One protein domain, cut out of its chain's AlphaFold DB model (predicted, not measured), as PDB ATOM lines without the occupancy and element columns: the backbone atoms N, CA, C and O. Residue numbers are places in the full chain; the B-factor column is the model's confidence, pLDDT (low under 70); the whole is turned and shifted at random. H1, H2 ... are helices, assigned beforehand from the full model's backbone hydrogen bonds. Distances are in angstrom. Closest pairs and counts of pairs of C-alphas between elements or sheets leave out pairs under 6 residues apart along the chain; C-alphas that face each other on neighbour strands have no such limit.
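AT A GLANCE: This is residues 87 to 195 of the 207 residues of an uncharacterized protein of Cognatishimia activa (UniProt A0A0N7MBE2). Helices H2 and H1 make a hairpin; H4 packs across its turn, H3 packs on H2 and H4, and small H5 on H1. The 109 printed residues, all helix by class, hold five named helices, H1 to H5 in chain order, and no named strand. The whole is compact, radius of gyration of the C-alphas 13.3 A, spanning 43 by 31 by 23 A.

HOW THE PARTS SIT: Start at H2, residues 105 to 126. H1, residues 87 to 101, touches it, the closest C-alphas being Gly 101 and Ala 108, 3.6 A; this hairpin has a shallow tilt of 18 degrees, opposite ways. H3, residues 132 to 142, touches H2, the closest C-alphas being Gly 120 and Tyr 142, 6.1 A. H4, residues 168 to 186, touches H1's residues 95 to 101 alone, the closest C-alphas being Ala 98 and Phe 180, 4.6 A. H5, residues 190 to 193, touches H1, the closest C-alphas being Ala 95 and Leu 191, 5.4 A. Every O i to N i+4 pair is within hydrogen-bond range in H3, 10 of 11 in H1, 14 of 18 in H2, 13 of 15 in H4; H5 is too short.

IN THESE COORDINATES: Find C-alpha 105 at (24.343, 41.804, -13.701); H2 runs 29.4 A to C-alpha 126. H5 ends at (15.993, 41.798, -38.970).

THE WHOLE: The printed part has no cut; the H3 to H4 link, residues 143 to 167, is long. Mean pLDDT of the printed part is 77.7, with 38 residues under 70.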
ATOM      1  N   GLU A  87       7.830  50.765 -34.669       83.38
ATOM      2  CA  GLU A  87       8.028  49.350 -34.344       83.38
ATOM      3  C   GLU A  87       9.464  48.895 -34.611       83.38
ATOM      4  O   GLU A  87      10.074  48.270 -33.749       83.38
ATOM      5  N   VAL A  88      10.009  49.220 -35.788       86.88
ATOM      6  CA  VAL A  88      11.378  48.843 -36.172       86.88
ATOM      7  C   VAL A  88      12.382  49.449 -35.195       86.88
ATOM      8  O   VAL A  88      13.268  48.745 -34.716       86.88
ATOM      9  N   GLU A  89      12.213  50.728 -34.847       88.12
ATOM     10  CA  GLU A  89      13.044  51.392 -33.840       88.12
ATOM     11  C   GLU A  89      12.945  50.691 -32.481       88.12
ATOM     12  O   GLU A  89      13.969  50.324 -31.900       88.12
ATOM     13  N   PHE A  90      11.725  50.471 -31.984       87.81
ATOM     14  CA  PHE A  90      11.482  49.831 -30.692       87.81
ATOM     15  C   PHE A  90      12.110  48.433 -30.608       87.81
ATOM     16  O   PHE A  90      12.825  48.134 -29.645       87.81
ATOM     17  N   ARG A  91      11.880  47.599 -31.627       89.56
ATOM     18  CA  ARG A  91      12.415  46.235 -31.739       89.56
ATOM     19  C   ARG A  91      13.936  46.244 -31.740       89.56
ATOM     20  O   ARG A  91      14.567  45.576 -30.921       89.56
ATOM     21  N   PHE A  92      14.528  47.050 -32.620       92.19
ATOM     22  CA  PHE A  92      15.973  47.121 -32.783       92.19
ATOM     23  C   PHE A  92      16.676  47.621 -31.520       92.19
ATOM     24  O   PHE A  92      17.644  47.003 -31.061       92.19
ATOM     25  N   LEU A  93      16.201  48.727 -30.936       91.00
ATOM     26  CA  LEU A  93      16.805  49.288 -29.729       91.00
ATOM     27  C   LEU A  93      16.656  48.317 -28.557       91.00
ATOM     28  O   LEU A  93      17.649  48.025 -27.890       91.00
ATOM     29  N   THR A  94      15.467  47.745 -28.342       91.94
ATOM     30  CA  THR A  94      15.253  46.773 -27.256       91.94
ATOM     31  C   THR A  94      16.146  45.549 -27.416       91.94
ATOM     32  O   THR A  94      16.832  45.186 -26.463       91.94
ATOM     33  N   ALA A  95      16.241  44.971 -28.616       93.00
ATOM     34  CA  ALA A  95      17.136  43.846 -28.884       93.00
ATOM     35  C   ALA A  95      18.617  44.208 -28.674       93.00
ATOM     36  O   ALA A  95      19.382  43.410 -28.125       93.00
ATOM     37  N   SER A  96      19.028  45.420 -29.059       92.44
ATOM     38  CA  SER A  96      20.403  45.896 -28.878       92.44
ATOM     39  C   SER A  96      20.783  46.016 -27.402       92.44
ATOM     40  O   SER A  96      21.843  45.534 -26.997       92.44
ATOM     41  N   TYR A  97      19.908  46.608 -26.587       92.19
ATOM     42  CA  TYR A  97      20.100  46.704 -25.141       92.19
ATOM     43  C   TYR A  97      20.024  45.330 -24.469       92.19
ATOM     44  O   TYR A  97      20.874  45.014 -23.634       92.19
ATOM     45  N   ALA A  98      19.081  44.479 -24.882       92.50
ATOM     46  CA  ALA A  98      18.925  43.132 -24.349       92.50
ATOM     47  C   ALA A  98      20.161  42.267 -24.584       92.50
ATOM     48  O   ALA A  98      20.623  41.613 -23.651       92.50
ATOM     49  N   LYS A  99      20.764  42.314 -25.779       92.00
ATOM     50  CA  LYS A  99      21.986  41.554 -26.097       92.00
ATOM     51  C   LYS A  99      23.118  41.797 -25.099       92.00
ATOM     52  O   LYS A  99      23.861  40.872 -24.781       92.00
ATOM     53  N   ILE A 100      23.249  43.022 -24.599       88.94
ATOM     54  CA  ILE A 100      24.272  43.387 -23.612       88.94
ATOM     55  C   ILE A 100      23.776  43.065 -22.212       88.94
ATOM     56  O   ILE A 100      24.480  42.420 -21.431       88.94
ATOM     57  N   GLY A 101      22.546  43.475 -21.911       89.88
ATOM     58  CA  GLY A 101      21.948  43.312 -20.599       89.88
ATOM     59  C   GLY A 101      21.714  41.855 -20.207       89.88
ATOM     60  O   GLY A 101      21.697  41.550 -19.026       89.88
ATOM     61  N   GLY A 102      21.623  40.929 -21.160       90.06
ATOM     62  CA  GLY A 102      21.502  39.493 -20.907       90.06
ATOM     63  C   GLY A 102      22.818  38.794 -20.539       90.06
ATOM     64  O   GLY A 102      22.818  37.583 -20.304       90.06
ATOM     65  N   THR A 103      23.953  39.499 -20.498       88.06
ATOM     66  CA  THR A 103      25.267  38.868 -20.272       88.06
ATOM     67  C   THR A 103      25.563  38.626 -18.789       88.06
ATOM     68  O   THR A 103      25.767  37.479 -18.390       88.06
ATOM     69  N   ASN A 104      25.568  39.679 -17.971       87.12
ATOM     70  CA  ASN A 104      25.826  39.655 -16.528       87.12
ATOM     71  C   ASN A 104      25.154  40.853 -15.836       87.12
ATOM     72  O   ASN A 104      24.766  41.807 -16.505       87.12
ATOM     73  N   ASP A 105      25.089  40.826 -14.506       83.88
ATOM     74  CA  ASP A 105      24.343  41.804 -13.701       83.88
ATOM     75  C   ASP A 105      24.843  43.247 -13.884       83.88
ATOM     76  O   ASP A 105      24.047  44.176 -14.013       83.88
ATOM     77  N   VAL A 106      26.162  43.456 -13.989       83.50
ATOM     78  CA  VAL A 106      26.740  44.795 -14.209       83.50
ATOM     79  C   VAL A 106      26.332  45.344 -15.577       83.50
ATOM     80  O   VAL A 106      25.953  46.507 -15.697       83.50
ATOM     81  N   ALA A 107      26.395  44.515 -16.620       85.44
ATOM     82  CA  ALA A 107      25.956  44.899 -17.957       85.44
ATOM     83  C   ALA A 107      24.443  45.151 -18.003       85.44
ATOM     84  O   ALA A 107      24.008  46.119 -18.626       85.44
ATOM     85  N   ALA A 108      23.658  44.329 -17.305       87.88
ATOM     86  CA  ALA A 108      22.215  44.479 -17.175       87.88
ATOM     87  C   ALA A 108      21.838  45.811 -16.522       87.88
ATOM     88  O   ALA A 108      20.980  46.518 -17.043       87.88
ATOM     89  N   TYR A 109      22.538  46.194 -15.450       84.19
ATOM     90  CA  TYR A 109      22.347  47.468 -14.760       84.19
ATOM     91  C   TYR A 109      22.574  48.683 -15.673       84.19
ATOM     92  O   TYR A 109      21.763  49.606 -15.704       84.19
ATOM     93  N   TYR A 110      23.649  48.696 -16.464       84.19
ATOM     94  CA  TYR A 110      23.885  49.809 -17.392       84.19
ATOM     95  C   TYR A 110      22.929  49.787 -18.586       84.19
ATOM     96  O   TYR A 110      22.418  50.834 -18.984       84.19
ATOM     97  N   ALA A 111      22.664  48.602 -19.141       88.56
ATOM     98  CA  ALA A 111      21.762  48.444 -20.272       88.56
ATOM     99  C   ALA A 111      20.339  48.883 -19.922       88.56
ATOM    100  O   ALA A 111      19.710  49.545 -20.737       88.56
ATOM    101  N   ILE A 112      19.843  48.570 -18.721       86.25
ATOM    102  CA  ILE A 112      18.485  48.947 -18.324       86.25
ATOM    103  C   ILE A 112      18.340  50.452 -18.109       86.25
ATOM    104  O   ILE A 112      17.344  51.017 -18.544       86.25
ATOM    105  N   ILE A 113      19.342  51.121 -17.528       83.69
ATOM    106  CA  ILE A 113      19.329  52.584 -17.381       83.69
ATOM    107  C   ILE A 113      19.238  53.237 -18.759       83.69
ATOM    108  O   ILE A 113      18.352  54.060 -18.993       83.69
ATOM    109  N   GLN A 114      20.099  52.826 -19.692       85.06
ATOM    110  CA  GLN A 114      20.118  53.439 -21.013       85.06
ATOM    111  C   GLN A 114      18.891  53.067 -21.851       85.06
ATOM    112  O   GLN A 114      18.321  53.922 -22.526       85.06
ATOM    113  N   TRP A 115      18.430  51.819 -21.756       88.88
ATOM    114  CA  TRP A 115      17.182  51.384 -22.373       88.88
ATOM    115  C   TRP A 115      15.987  52.164 -21.824       88.88
ATOM    116  O   TRP A 115      15.091  52.500 -22.583       88.88
ATOM    117  N   MET A 116      15.948  52.501 -20.533       82.19
ATOM    118  CA  MET A 116      14.866  53.320 -19.983       82.19
ATOM    119  C   MET A 116      14.891  54.743 -20.537       82.19
ATOM    120  O   MET A 116      13.829  55.295 -20.814       82.19
ATOM    121  N   GLU A 117      16.069  55.343 -20.698       79.25
ATOM    122  CA  GLU A 117      16.197  56.670 -21.309       79.25
ATOM    123  C   GLU A 117      15.750  56.687 -22.764       79.25
ATOM    124  O   GLU A 117      15.060  57.616 -23.178       79.25
ATOM    125  N   ASP A 118      16.120  55.646 -23.499       79.12
ATOM    126  CA  ASP A 118      15.885  55.554 -24.927       79.12
ATOM    127  C   ASP A 118      14.490  55.015 -25.262       79.12
ATOM    128  O   ASP A 118      13.774  55.570 -26.084       79.12
ATOM    129  N   VAL A 119      14.101  53.904 -24.664       81.75
ATOM    130  CA  VAL A 119      12.907  53.140 -25.034       81.75
ATOM    131  C   VAL A 119      11.835  53.266 -23.953       81.75
ATOM    132  O   VAL A 119      10.682  53.581 -24.243       81.75
ATOM    133  N   GLY A 120      12.210  53.070 -22.685       72.75
ATOM    134  CA  GLY A 120      11.265  52.991 -21.566       72.75
ATOM    135  C   GLY A 120      10.440  54.261 -21.338       72.75
ATOM    136  O   GLY A 120       9.231  54.176 -21.132       72.75
ATOM    137  N   ARG A 121      11.048  55.453 -21.437       65.75
ATOM    138  CA  ARG A 121      10.335  56.746 -21.340       65.75
ATOM    139  C   ARG A 121       9.257  56.909 -22.412       65.75
ATOM    140  O   ARG A 121       8.298  57.652 -22.208       65.75
ATOM    141  N   GLU A 122       9.409  56.238 -23.548       63.19
ATOM    142  CA  GLU A 122       8.551  56.411 -24.718       63.19
ATOM    143  C   GLU A 122       7.367  55.431 -24.735       63.19
ATOM    144  O   GLU A 122       6.314  55.760 -25.299       63.19
ATOM    145  N   LEU A 123       7.483  54.294 -24.032       62.22
ATOM    146  CA  LEU A 123       6.398  53.323 -23.808       62.22
ATOM    147  C   LEU A 123       5.145  53.968 -23.204       62.22
ATOM    148  O   LEU A 123       4.029  53.588 -23.555       62.22
ATOM    149  N   HIS A 124       5.322  54.990 -22.363       53.03
ATOM    150  CA  HIS A 124       4.231  55.649 -21.647       53.03
ATOM    151  C   HIS A 124       3.306  56.494 -22.544       53.03
ATOM    152  O   HIS A 124       2.149  56.702 -22.190       53.03
ATOM    153  N   ASN A 125       3.781  56.962 -23.708       52.28
ATOM    154  CA  ASN A 125       3.048  57.946 -24.518       52.28
ATOM    155  C   ASN A 125       2.509  57.412 -25.858       52.28
ATOM    156  O   ASN A 125       1.558  57.994 -26.371       52.28
ATOM    157  N   ASN A 126       3.090  56.356 -26.452       52.22
ATOM    158  CA  ASN A 126       2.788  55.990 -27.854       52.22
ATOM    159  C   ASN A 126       2.592  54.491 -28.149       52.22
ATOM    160  O   ASN A 126       2.064  54.155 -29.208       52.22
ATOM    161  N   PHE A 127       2.990  53.577 -27.258       54.53
ATOM    162  CA  PHE A 127       3.067  52.142 -27.585       54.53
ATOM    163  C   PHE A 127       1.899  51.296 -27.051       54.53
ATOM    164  O   PHE A 127       1.836  50.093 -27.299       54.53
ATOM    165  N   THR A 128       0.921  51.916 -26.388       50.91
ATOM    166  CA  THR A 128      -0.121  51.228 -25.608       50.91
ATOM    167  C   THR A 128      -1.222  50.537 -26.423       50.91
ATOM    168  O   THR A 128      -2.073  49.881 -25.833       50.91
ATOM    169  N   THR A 129      -1.248  50.629 -27.760       50.53
ATOM    170  CA  THR A 129      -2.384  50.086 -28.547       50.53
ATOM    171  C   THR A 129      -2.052  49.248 -29.785       50.53
ATOM    172  O   THR A 129      -2.975  48.654 -30.338       50.53
ATOM    173  N   LYS A 130      -0.790  49.120 -30.226       52.34
ATOM    174  CA  LYS A 130      -0.452  48.336 -31.443       52.34
ATOM    175  C   LYS A 130       0.418  47.091 -31.235       52.34
ATOM    176  O   LYS A 130       0.427  46.242 -32.117       52.34
ATOM    177  N   PHE A 131       1.081  46.935 -30.087       60.06
ATOM    178  CA  PHE A 131       2.153  45.939 -29.910       60.06
ATOM    179  C   PHE A 131       1.992  45.102 -28.640       60.06
ATOM    180  O   PHE A 131       2.955  44.891 -27.923       60.06
ATOM    181  N   VAL A 132       0.774  44.666 -28.309       61.22
ATOM    182  CA  VAL A 132       0.420  44.194 -26.954       61.22
ATOM    183  C   VAL A 132       1.397  43.152 -26.379       61.22
ATOM    184  O   VAL A 132       1.853  43.337 -25.260       61.22
ATOM    185  N   ALA A 133       1.782  42.108 -27.123       66.00
ATOM    186  CA  ALA A 133       2.679  41.065 -26.602       66.00
ATOM    187  C   ALA A 133       4.111  41.572 -26.321       66.00
ATOM    188  O   ALA A 133       4.680  41.313 -25.264       66.00
ATOM    189  N   ASP A 134       4.681  42.343 -27.241       74.38
ATOM    190  CA  ASP A 134       6.038  42.884 -27.123       74.38
ATOM    191  C   ASP A 134       6.109  44.095 -26.201       74.38
ATOM    192  O   ASP A 134       7.092  44.290 -25.492       74.38
ATOM    193  N   GLY A 135       5.024  44.864 -26.145       69.88
ATOM    194  CA  GLY A 135       4.787  45.887 -25.141       69.88
ATOM    195  C   GLY A 135       4.809  45.287 -23.741       69.88
ATOM    196  O   GLY A 135       5.493  45.823 -22.883       69.88
ATOM    197  N   ILE A 136       4.177  44.127 -23.525       70.38
ATOM    198  CA  ILE A 136       4.252  43.393 -22.250       70.38
ATOM    199  C   ILE A 136       5.687  42.950 -21.954       70.38
ATOM    200  O   ILE A 136       6.172  43.131 -20.837       70.38
ATOM    201  N   GLY A 137       6.402  42.401 -22.941       74.56
ATOM    202  CA  GLY A 137       7.815  42.040 -22.787       74.56
ATOM    203  C   GLY A 137       8.684  43.231 -22.369       74.56
ATOM    204  O   GLY A 137       9.467  43.134 -21.425       74.56
ATOM    205  N   ALA A 138       8.497  44.381 -23.015       75.88
ATOM    206  CA  ALA A 138       9.208  45.614 -22.702       75.88
ATOM    207  C   ALA A 138       8.775  46.242 -21.372       75.88
ATOM    208  O   ALA A 138       9.611  46.755 -20.632       75.88
ATOM    209  N   GLU A 139       7.503  46.160 -21.001       72.44
ATOM    210  CA  GLU A 139       7.059  46.578 -19.678       72.44
ATOM    211  C   GLU A 139       7.650  45.704 -18.583       72.44
ATOM    212  O   GLU A 139       7.941  46.225 -17.521       72.44
ATOM    213  N   ARG A 140       7.921  44.415 -18.814       75.75
ATOM    214  CA  ARG A 140       8.657  43.589 -17.840       75.75
ATOM    215  C   ARG A 140      10.108  44.048 -17.673       75.75
ATOM    216  O   ARG A 140      10.627  43.978 -16.560       75.75
ATOM    217  N   ILE A 141      10.728  44.581 -18.732       77.88
ATOM    218  CA  ILE A 141      12.026  45.271 -18.644       77.88
ATOM    219  C   ILE A 141      11.869  46.551 -17.813       77.88
ATOM    220  O   ILE A 141      12.560  46.711 -16.810       77.88
ATOM    221  N   TYR A 142      10.901  47.412 -18.138       72.12
ATOM    222  CA  TYR A 142      10.587  48.618 -17.355       72.12
ATOM    223  C   TYR A 142      10.249  48.299 -15.880       72.12
ATOM    224  O   TYR A 142      10.638  49.014 -14.954       72.12
ATOM    225  N   GLY A 143       9.585  47.169 -15.655       66.81
ATOM    226  CA  GLY A 143       9.110  46.665 -14.376       66.81
ATOM    227  C   GLY A 143      10.192  46.103 -13.463       66.81
ATOM    228  O   GLY A 143       9.897  45.675 -12.351       66.81
ATOM    229  N   CYS A 144      11.462  46.140 -13.876       67.81
ATOM    230  CA  CYS A 144      12.566  45.943 -12.935       67.81
ATOM    231  C   CYS A 144      12.640  47.057 -11.878       67.81
ATOM    232  O   CYS A 144      13.227  46.842 -10.823       67.81
ATOM    233  N   PHE A 145      12.023  48.216 -12.138       64.06
ATOM    234  CA  PHE A 145      11.930  49.328 -11.185       64.06
ATOM    235  C   PHE A 145      10.495  49.632 -10.730       64.06
ATOM    236  O   PHE A 145      10.304  50.375  -9.769       64.06
ATOM    237  N   TYR A 146       9.491  49.052 -11.394       61.69
ATOM    238  CA  TYR A 146       8.073  49.263 -11.106       61.69
ATOM    239  C   TYR A 146       7.346  47.922 -11.023       61.69
ATOM    240  O   TYR A 146       7.369  47.132 -11.957       61.69
ATOM    241  N   SER A 147       6.647  47.656  -9.924       63.59
ATOM    242  CA  SER A 147       5.967  46.370  -9.738       63.59
ATOM    243  C   SER A 147       4.672  46.223 -10.545       63.59
ATOM    244  O   SER A 147       4.100  45.142 -10.527       63.59
ATOM    245  N   TYR A 148       4.216  47.262 -11.257       66.94
ATOM    246  CA  TYR A 148       2.884  47.344 -11.863       66.94
ATOM    247  C   TYR A 148       2.922  47.834 -13.316       66.94
ATOM    248  O   TYR A 148       3.602  48.818 -13.619       66.94
ATOM    249  N   SER A 149       2.148  47.187 -14.190       65.50
ATOM    250  CA  SER A 149       1.930  47.599 -15.578       65.50
ATOM    251  C   SER A 149       0.596  48.333 -15.736       65.50
ATOM    252  O   SER A 149      -0.458  47.782 -15.404       65.50
ATOM    253  N   PRO A 150       0.598  49.544 -16.318       60.06
ATOM    254  CA  PRO A 150      -0.631  50.209 -16.727       60.06
ATOM    255  C   PRO A 150      -1.260  49.615 -18.001       60.06
ATOM    256  O   PRO A 150      -2.454  49.821 -18.206       60.06
ATOM    257  N   VAL A 151      -0.513  48.900 -18.856       58.03
ATOM    258  CA  VAL A 151      -1.048  48.306 -20.102       58.03
ATOM    259  C   VAL A 151      -1.815  47.016 -19.831       58.03
ATOM    260  O   VAL A 151      -2.909  46.836 -20.363       58.03
ATOM    261  N   THR A 152      -1.277  46.124 -19.000       62.88
ATOM    262  CA  THR A 152      -1.966  44.886 -18.597       62.88
ATOM    263  C   THR A 152      -2.859  45.087 -17.385       62.88
ATOM    264  O   THR A 152      -3.679  44.219 -17.086       62.88
ATOM    265  N   ASN A 153      -2.713  46.224 -16.695       69.19
ATOM    266  CA  ASN A 153      -3.392  46.516 -15.440       69.19
ATOM    267  C   ASN A 153      -3.151  45.398 -14.403       69.19
ATOM    268  O   ASN A 153      -4.079  44.935 -13.733       69.19
ATOM    269  N   SER A 154      -1.906  44.924 -14.324       68.00
ATOM    270  CA  SER A 154      -1.482  43.815 -13.467       68.00
ATOM    271  C   SER A 154      -0.073  44.035 -12.927       68.00
ATOM    272  O   SER A 154       0.693  44.851 -13.448       68.00
ATOM    273  N   ASP A 155       0.292  43.273 -11.896       69.81
ATOM    274  CA  ASP A 155       1.666  43.267 -11.409       69.81
ATOM    275  C   ASP A 155       2.605  42.685 -12.475       69.81
ATOM    276  O   ASP A 155       2.336  41.649 -13.081       69.81
ATOM    277  N   LEU A 156       3.729  43.365 -12.698       67.75
ATOM    278  CA  LEU A 156       4.788  42.931 -13.614       67.75
ATOM    279  C   LEU A 156       5.682  41.860 -12.994       67.75
ATOM    280  O   LEU A 156       6.488  41.237 -13.693       67.75
ATOM    281  N   ILE A 157       5.553  41.647 -11.681       69.81
ATOM    282  CA  ILE A 157       6.297  40.652 -10.920       69.81
ATOM    283  C   ILE A 157       5.342  39.636 -10.293       69.81
ATOM    284  O   ILE A 157       5.111  39.624  -9.087       69.81
ATOM    285  N   GLU A 158       4.811  38.747 -11.131       62.47
ATOM    286  CA  GLU A 158       3.823  37.731 -10.734       62.47
ATOM    287  C   GLU A 158       4.306  36.771  -9.625       62.47
ATOM    288  O   GLU A 158       3.494  36.140  -8.955       62.47
ATOM    289  N   SER A 159       5.621  36.646  -9.406       64.06
ATOM    290  CA  SER A 159       6.214  35.708  -8.442       64.06
ATOM    291  C   SER A 159       6.289  36.220  -6.995       64.06
ATOM    292  O   SER A 159       6.612  35.430  -6.102       64.06
ATOM    293  N   ILE A 160       6.011  37.502  -6.722       68.19
ATOM    294  CA  ILE A 160       6.117  38.047  -5.357       68.19
ATOM    295  C   ILE A 160       4.826  37.792  -4.575       68.19
ATOM    296  O   ILE A 160       3.848  38.521  -4.682       68.19
ATOM    297  N   ILE A 161       4.860  36.770  -3.718       69.00
ATOM    298  CA  ILE A 161       3.737  36.403  -2.837       69.00
ATOM    299  C   ILE A 161       3.624  37.362  -1.637       69.00
ATOM    300  O   ILE A 161       2.522  37.666  -1.186       69.00
ATOM    301  N   ASN A 162       4.755  37.837  -1.099       72.81
ATOM    302  CA  ASN A 162       4.777  38.786   0.016       72.81
ATOM    303  C   ASN A 162       5.865  39.861  -0.175       72.81
ATOM    304  O   ASN A 162       7.044  39.583   0.058       72.81
ATOM    305  N   PRO A 163       5.478  41.103  -0.513       68.38
ATOM    306  CA  PRO A 163       6.398  42.227  -0.684       68.38
ATOM    307  C   PRO A 163       7.259  42.552   0.540       68.38
ATOM    308  O   PRO A 163       8.373  43.038   0.385       68.38
ATOM    309  N   GLN A 164       6.768  42.309   1.760       68.25
ATOM    310  CA  GLN A 164       7.481  42.691   2.988       68.25
ATOM    311  C   GLN A 164       8.675  41.785   3.288       68.25
ATOM    312  O   GLN A 164       9.599  42.190   3.988       68.25
ATOM    313  N   THR A 165       8.644  40.555   2.781       77.88
ATOM    314  CA  THR A 165       9.687  39.547   2.999       77.88
ATOM    315  C   THR A 165      10.472  39.243   1.727       77.88
ATOM    316  O   THR A 165      11.322  38.356   1.744       77.88
ATOM    317  N   HIS A 166      10.160  39.922   0.620       76.75
ATOM    318  CA  HIS A 166      10.834  39.714  -0.653       76.75
ATOM    319  C   HIS A 166      12.211  40.373  -0.652       76.75
ATOM    320  O   HIS A 166      12.373  41.503  -0.188       76.75
ATOM    321  N   ASP A 167      13.198  39.672  -1.201       77.69
ATOM    322  CA  ASP A 167      14.548  40.201  -1.362       77.69
ATOM    323  C   ASP A 167      14.605  41.106  -2.598       77.69
ATOM    324  O   ASP A 167      15.028  40.712  -3.685       77.69
ATOM    325  N   TRP A 168      14.134  42.339  -2.419       69.88
ATOM    326  CA  TRP A 168      14.116  43.361  -3.465       69.88
ATOM    327  C   TRP A 168      15.509  43.740  -3.967       69.88
ATOM    328  O   TRP A 168      15.637  44.192  -5.101       69.88
ATOM    329  N   ILE A 169      16.545  43.551  -3.144       68.44
ATOM    330  CA  ILE A 169      17.929  43.830  -3.534       68.44
ATOM    331  C   ILE A 169      18.357  42.798  -4.572       68.44
ATOM    332  O   ILE A 169      18.731  43.161  -5.685       68.44
ATOM    333  N   ARG A 170      18.203  41.511  -4.249       70.38
ATOM    334  CA  ARG A 170      18.530  40.425  -5.174       70.38
ATOM    335  C   ARG A 170      17.651  40.433  -6.422       70.38
ATOM    336  O   ARG A 170      18.133  40.116  -7.507       70.38
ATOM    337  N   GLU A 171      16.380  40.804  -6.283       73.81
ATOM    338  CA  GLU A 171      15.483  41.012  -7.421       73.81
ATOM    339  C   GLU A 171      16.019  42.122  -8.332       73.81
ATOM    340  O   GLU A 171      16.169  41.902  -9.526       73.81
ATOM    341  N   GLY A 172      16.387  43.284  -7.788       67.75
ATOM    342  CA  GLY A 172      16.945  44.389  -8.571       67.75
ATOM    343  C   GLY A 172      18.267  44.049  -9.270       67.75
ATOM    344  O   GLY A 172      18.514  44.535 -10.372       67.75
ATOM    345  N   GLU A 173      19.099  43.197  -8.666       70.62
ATOM    346  CA  GLU A 173      20.378  42.759  -9.239       70.62
ATOM    347  C   GLU A 173      20.201  41.720 -10.357       70.62
ATOM    348  O   GLU A 173      20.788  41.855 -11.429       70.62
ATOM    349  N   ALA A 174      19.373  40.693 -10.133       78.38
ATOM    350  CA  ALA A 174      19.260  39.556 -11.046       78.38
ATOM    351  C   ALA A 174      18.137  39.708 -12.083       78.38
ATOM    352  O   ALA A 174      18.234  39.178 -13.192       78.38
ATOM    353  N   ARG A 175      17.048  40.412 -11.761       82.50
ATOM    354  CA  ARG A 175      15.877  40.508 -12.642       82.50
ATOM    355  C   ARG A 175      16.201  41.144 -13.992       82.50
ATOM    356  O   ARG A 175      15.775  40.550 -14.982       82.50
ATOM    357  N   PRO A 176      16.980  42.245 -14.094       86.50
ATOM    358  CA  PRO A 176      17.339  42.826 -15.387       86.50
ATOM    359  C   PRO A 176      17.993  41.811 -16.333       86.50
ATOM    360  O   PRO A 176      17.594  41.702 -17.492       86.50
ATOM    361  N   VAL A 177      18.943  41.003 -15.839       89.31
ATOM    362  CA  VAL A 177      19.621  39.988 -16.669       89.31
ATOM    363  C   VAL A 177      18.633  38.920 -17.147       89.31
ATOM    364  O   VAL A 177      18.713  38.470 -18.291       89.31
ATOM    365  N   ILE A 178      17.687  38.525 -16.288       88.25
ATOM    366  CA  ILE A 178      16.667  37.514 -16.589       88.25
ATOM    367  C   ILE A 178      15.721  38.024 -17.675       88.25
ATOM    368  O   ILE A 178      15.577  37.367 -18.703       88.25
ATOM    369  N   VAL A 179      15.126  39.207 -17.502       87.12
ATOM    370  CA  VAL A 179      14.147  39.739 -18.467       87.12
ATOM    371  C   VAL A 179      14.780  40.055 -19.822       87.12
ATOM    372  O   VAL A 179      14.158  39.823 -20.856       87.12
ATOM    373  N   PHE A 180      16.042  40.499 -19.857       91.56
ATOM    374  CA  PHE A 180      16.758  40.668 -21.122       91.56
ATOM    375  C   PHE A 180      17.031  39.330 -21.816       91.56
ATOM    376  O   PHE A 180      16.895  39.238 -23.036       91.56
ATOM    377  N   ARG A 181      17.369  38.270 -21.070       92.12
ATOM    378  CA  ARG A 181      17.515  36.919 -21.643       92.12
ATOM    379  C   ARG A 181      16.197  36.378 -22.179       92.12
ATOM    380  O   ARG A 181      16.194  35.763 -23.240       92.12
ATOM    381  N   GLU A 182      15.096  36.619 -21.480       90.81
ATOM    382  CA  GLU A 182      13.764  36.242 -21.951       90.81
ATOM    383  C   GLU A 182      13.388  36.982 -23.238       90.81
ATOM    384  O   GLU A 182      12.889  36.346 -24.164       90.81
ATOM    385  N   TRP A 183      13.692  38.283 -23.343       91.94
ATOM    386  CA  TRP A 183      13.506  39.031 -24.590       91.94
ATOM    387  C   TRP A 183      14.294  38.406 -25.743       91.94
ATOM    388  O   TRP A 183      13.722  38.162 -26.800       91.94
ATOM    389  N   ILE A 184      15.585  38.113 -25.545       93.38
ATOM    390  CA  ILE A 184      16.426  37.475 -26.575       93.38
ATOM    391  C   ILE A 184      15.851  36.115 -26.980       93.38
ATOM    392  O   ILE A 184      15.840  35.782 -28.159       93.38
ATOM    393  N   ALA A 185      15.380  35.319 -26.018       93.69
ATOM    394  CA  ALA A 185      14.810  34.006 -26.298       93.69
ATOM    395  C   ALA A 185      13.497  34.093 -27.092       93.69
ATOM    396  O   ALA A 185      13.255  33.253 -27.956       93.69
ATOM    397  N   ALA A 186      12.665  35.099 -26.811       91.44
ATOM    398  CA  ALA A 186      11.416  35.340 -27.528       91.44
ATOM    399  C   ALA A 186      11.637  35.967 -28.916       91.44
ATOM    400  O   ALA A 186      10.876  35.691 -29.838       91.44
ATOM    401  N   ASN A 187      12.688  36.778 -29.058       93.25
ATOM    402  CA  ASN A 187      12.968  37.598 -30.234       93.25
ATOM    403  C   ASN A 187      14.431  37.434 -30.712       93.25
ATOM    404  O   ASN A 187      15.196  38.405 -30.712       93.25
ATOM    405  N   PRO A 188      14.864  36.216 -31.095       94.44
ATOM    406  CA  PRO A 188      16.278  35.919 -31.351       94.44
ATOM    407  C   PRO A 188      16.864  36.681 -32.546       94.44
ATOM    408  O   PRO A 188      18.062  36.971 -32.561       94.44
ATOM    409  N   ASP A 189      16.023  37.036 -33.518       94.75
ATOM    410  CA  ASP A 189      16.452  37.609 -34.794       94.75
ATOM    411  C   ASP A 189      16.248  39.131 -34.885       94.75
ATOM    412  O   ASP A 189      16.707  39.749 -35.849       94.75
ATOM    413  N   ASP A 190      15.616  39.761 -33.885       93.81
ATOM    414  CA  ASP A 190      15.238  41.183 -33.931       93.81
ATOM    415  C   ASP A 190      16.430  42.097 -34.238       93.81
ATOM    416  O   ASP A 190      16.314  43.057 -34.998       93.81
ATOM    417  N   LEU A 191      17.601  41.789 -33.676       91.12
ATOM    418  CA  LEU A 191      18.799  42.605 -33.868       91.12
ATOM    419  C   LEU A 191      19.268  42.639 -35.330       91.12
ATOM    420  O   LEU A 191      19.809  43.653 -35.771       91.12
ATOM    421  N   GLU A 192      19.106  41.536 -36.061       92.12
ATOM    422  CA  GLU A 192      19.526  41.445 -37.460       92.12
ATOM    423  C   GLU A 192      18.409  41.894 -38.403       92.12
ATOM    424  O   GLU A 192      18.666  42.669 -39.320       92.12
ATOM    425  N   ILE A 193      17.165  41.470 -38.145       92.56
ATOM    426  CA  ILE A 193      15.993  41.798 -38.970       92.56
ATOM    427  C   ILE A 193      15.719  43.303 -38.978       92.56
ATOM    428  O   ILE A 193      15.429  43.869 -40.032       92.56
ATOM    429  N   TYR A 194      15.813  43.954 -37.817       92.50
ATOM    430  CA  TYR A 194      15.463  45.367 -37.656       92.50
ATOM    431  C   TYR A 194      16.676  46.299 -37.676       92.50
ATOM    432  O   TYR A 194      16.563  47.473 -37.325       92.50
ATOM    433  N   LYS A 195      17.845  45.802 -38.098       93.12
ATOM    434  CA  LYS A 195      19.048  46.626 -38.212       93.12
ATOM    435  C   LYS A 195      18.801  47.791 -39.191       93.12
ATOM    436  O   LYS A 195      18.438  47.545 -40.341       93.12
TER     437      LYS A 195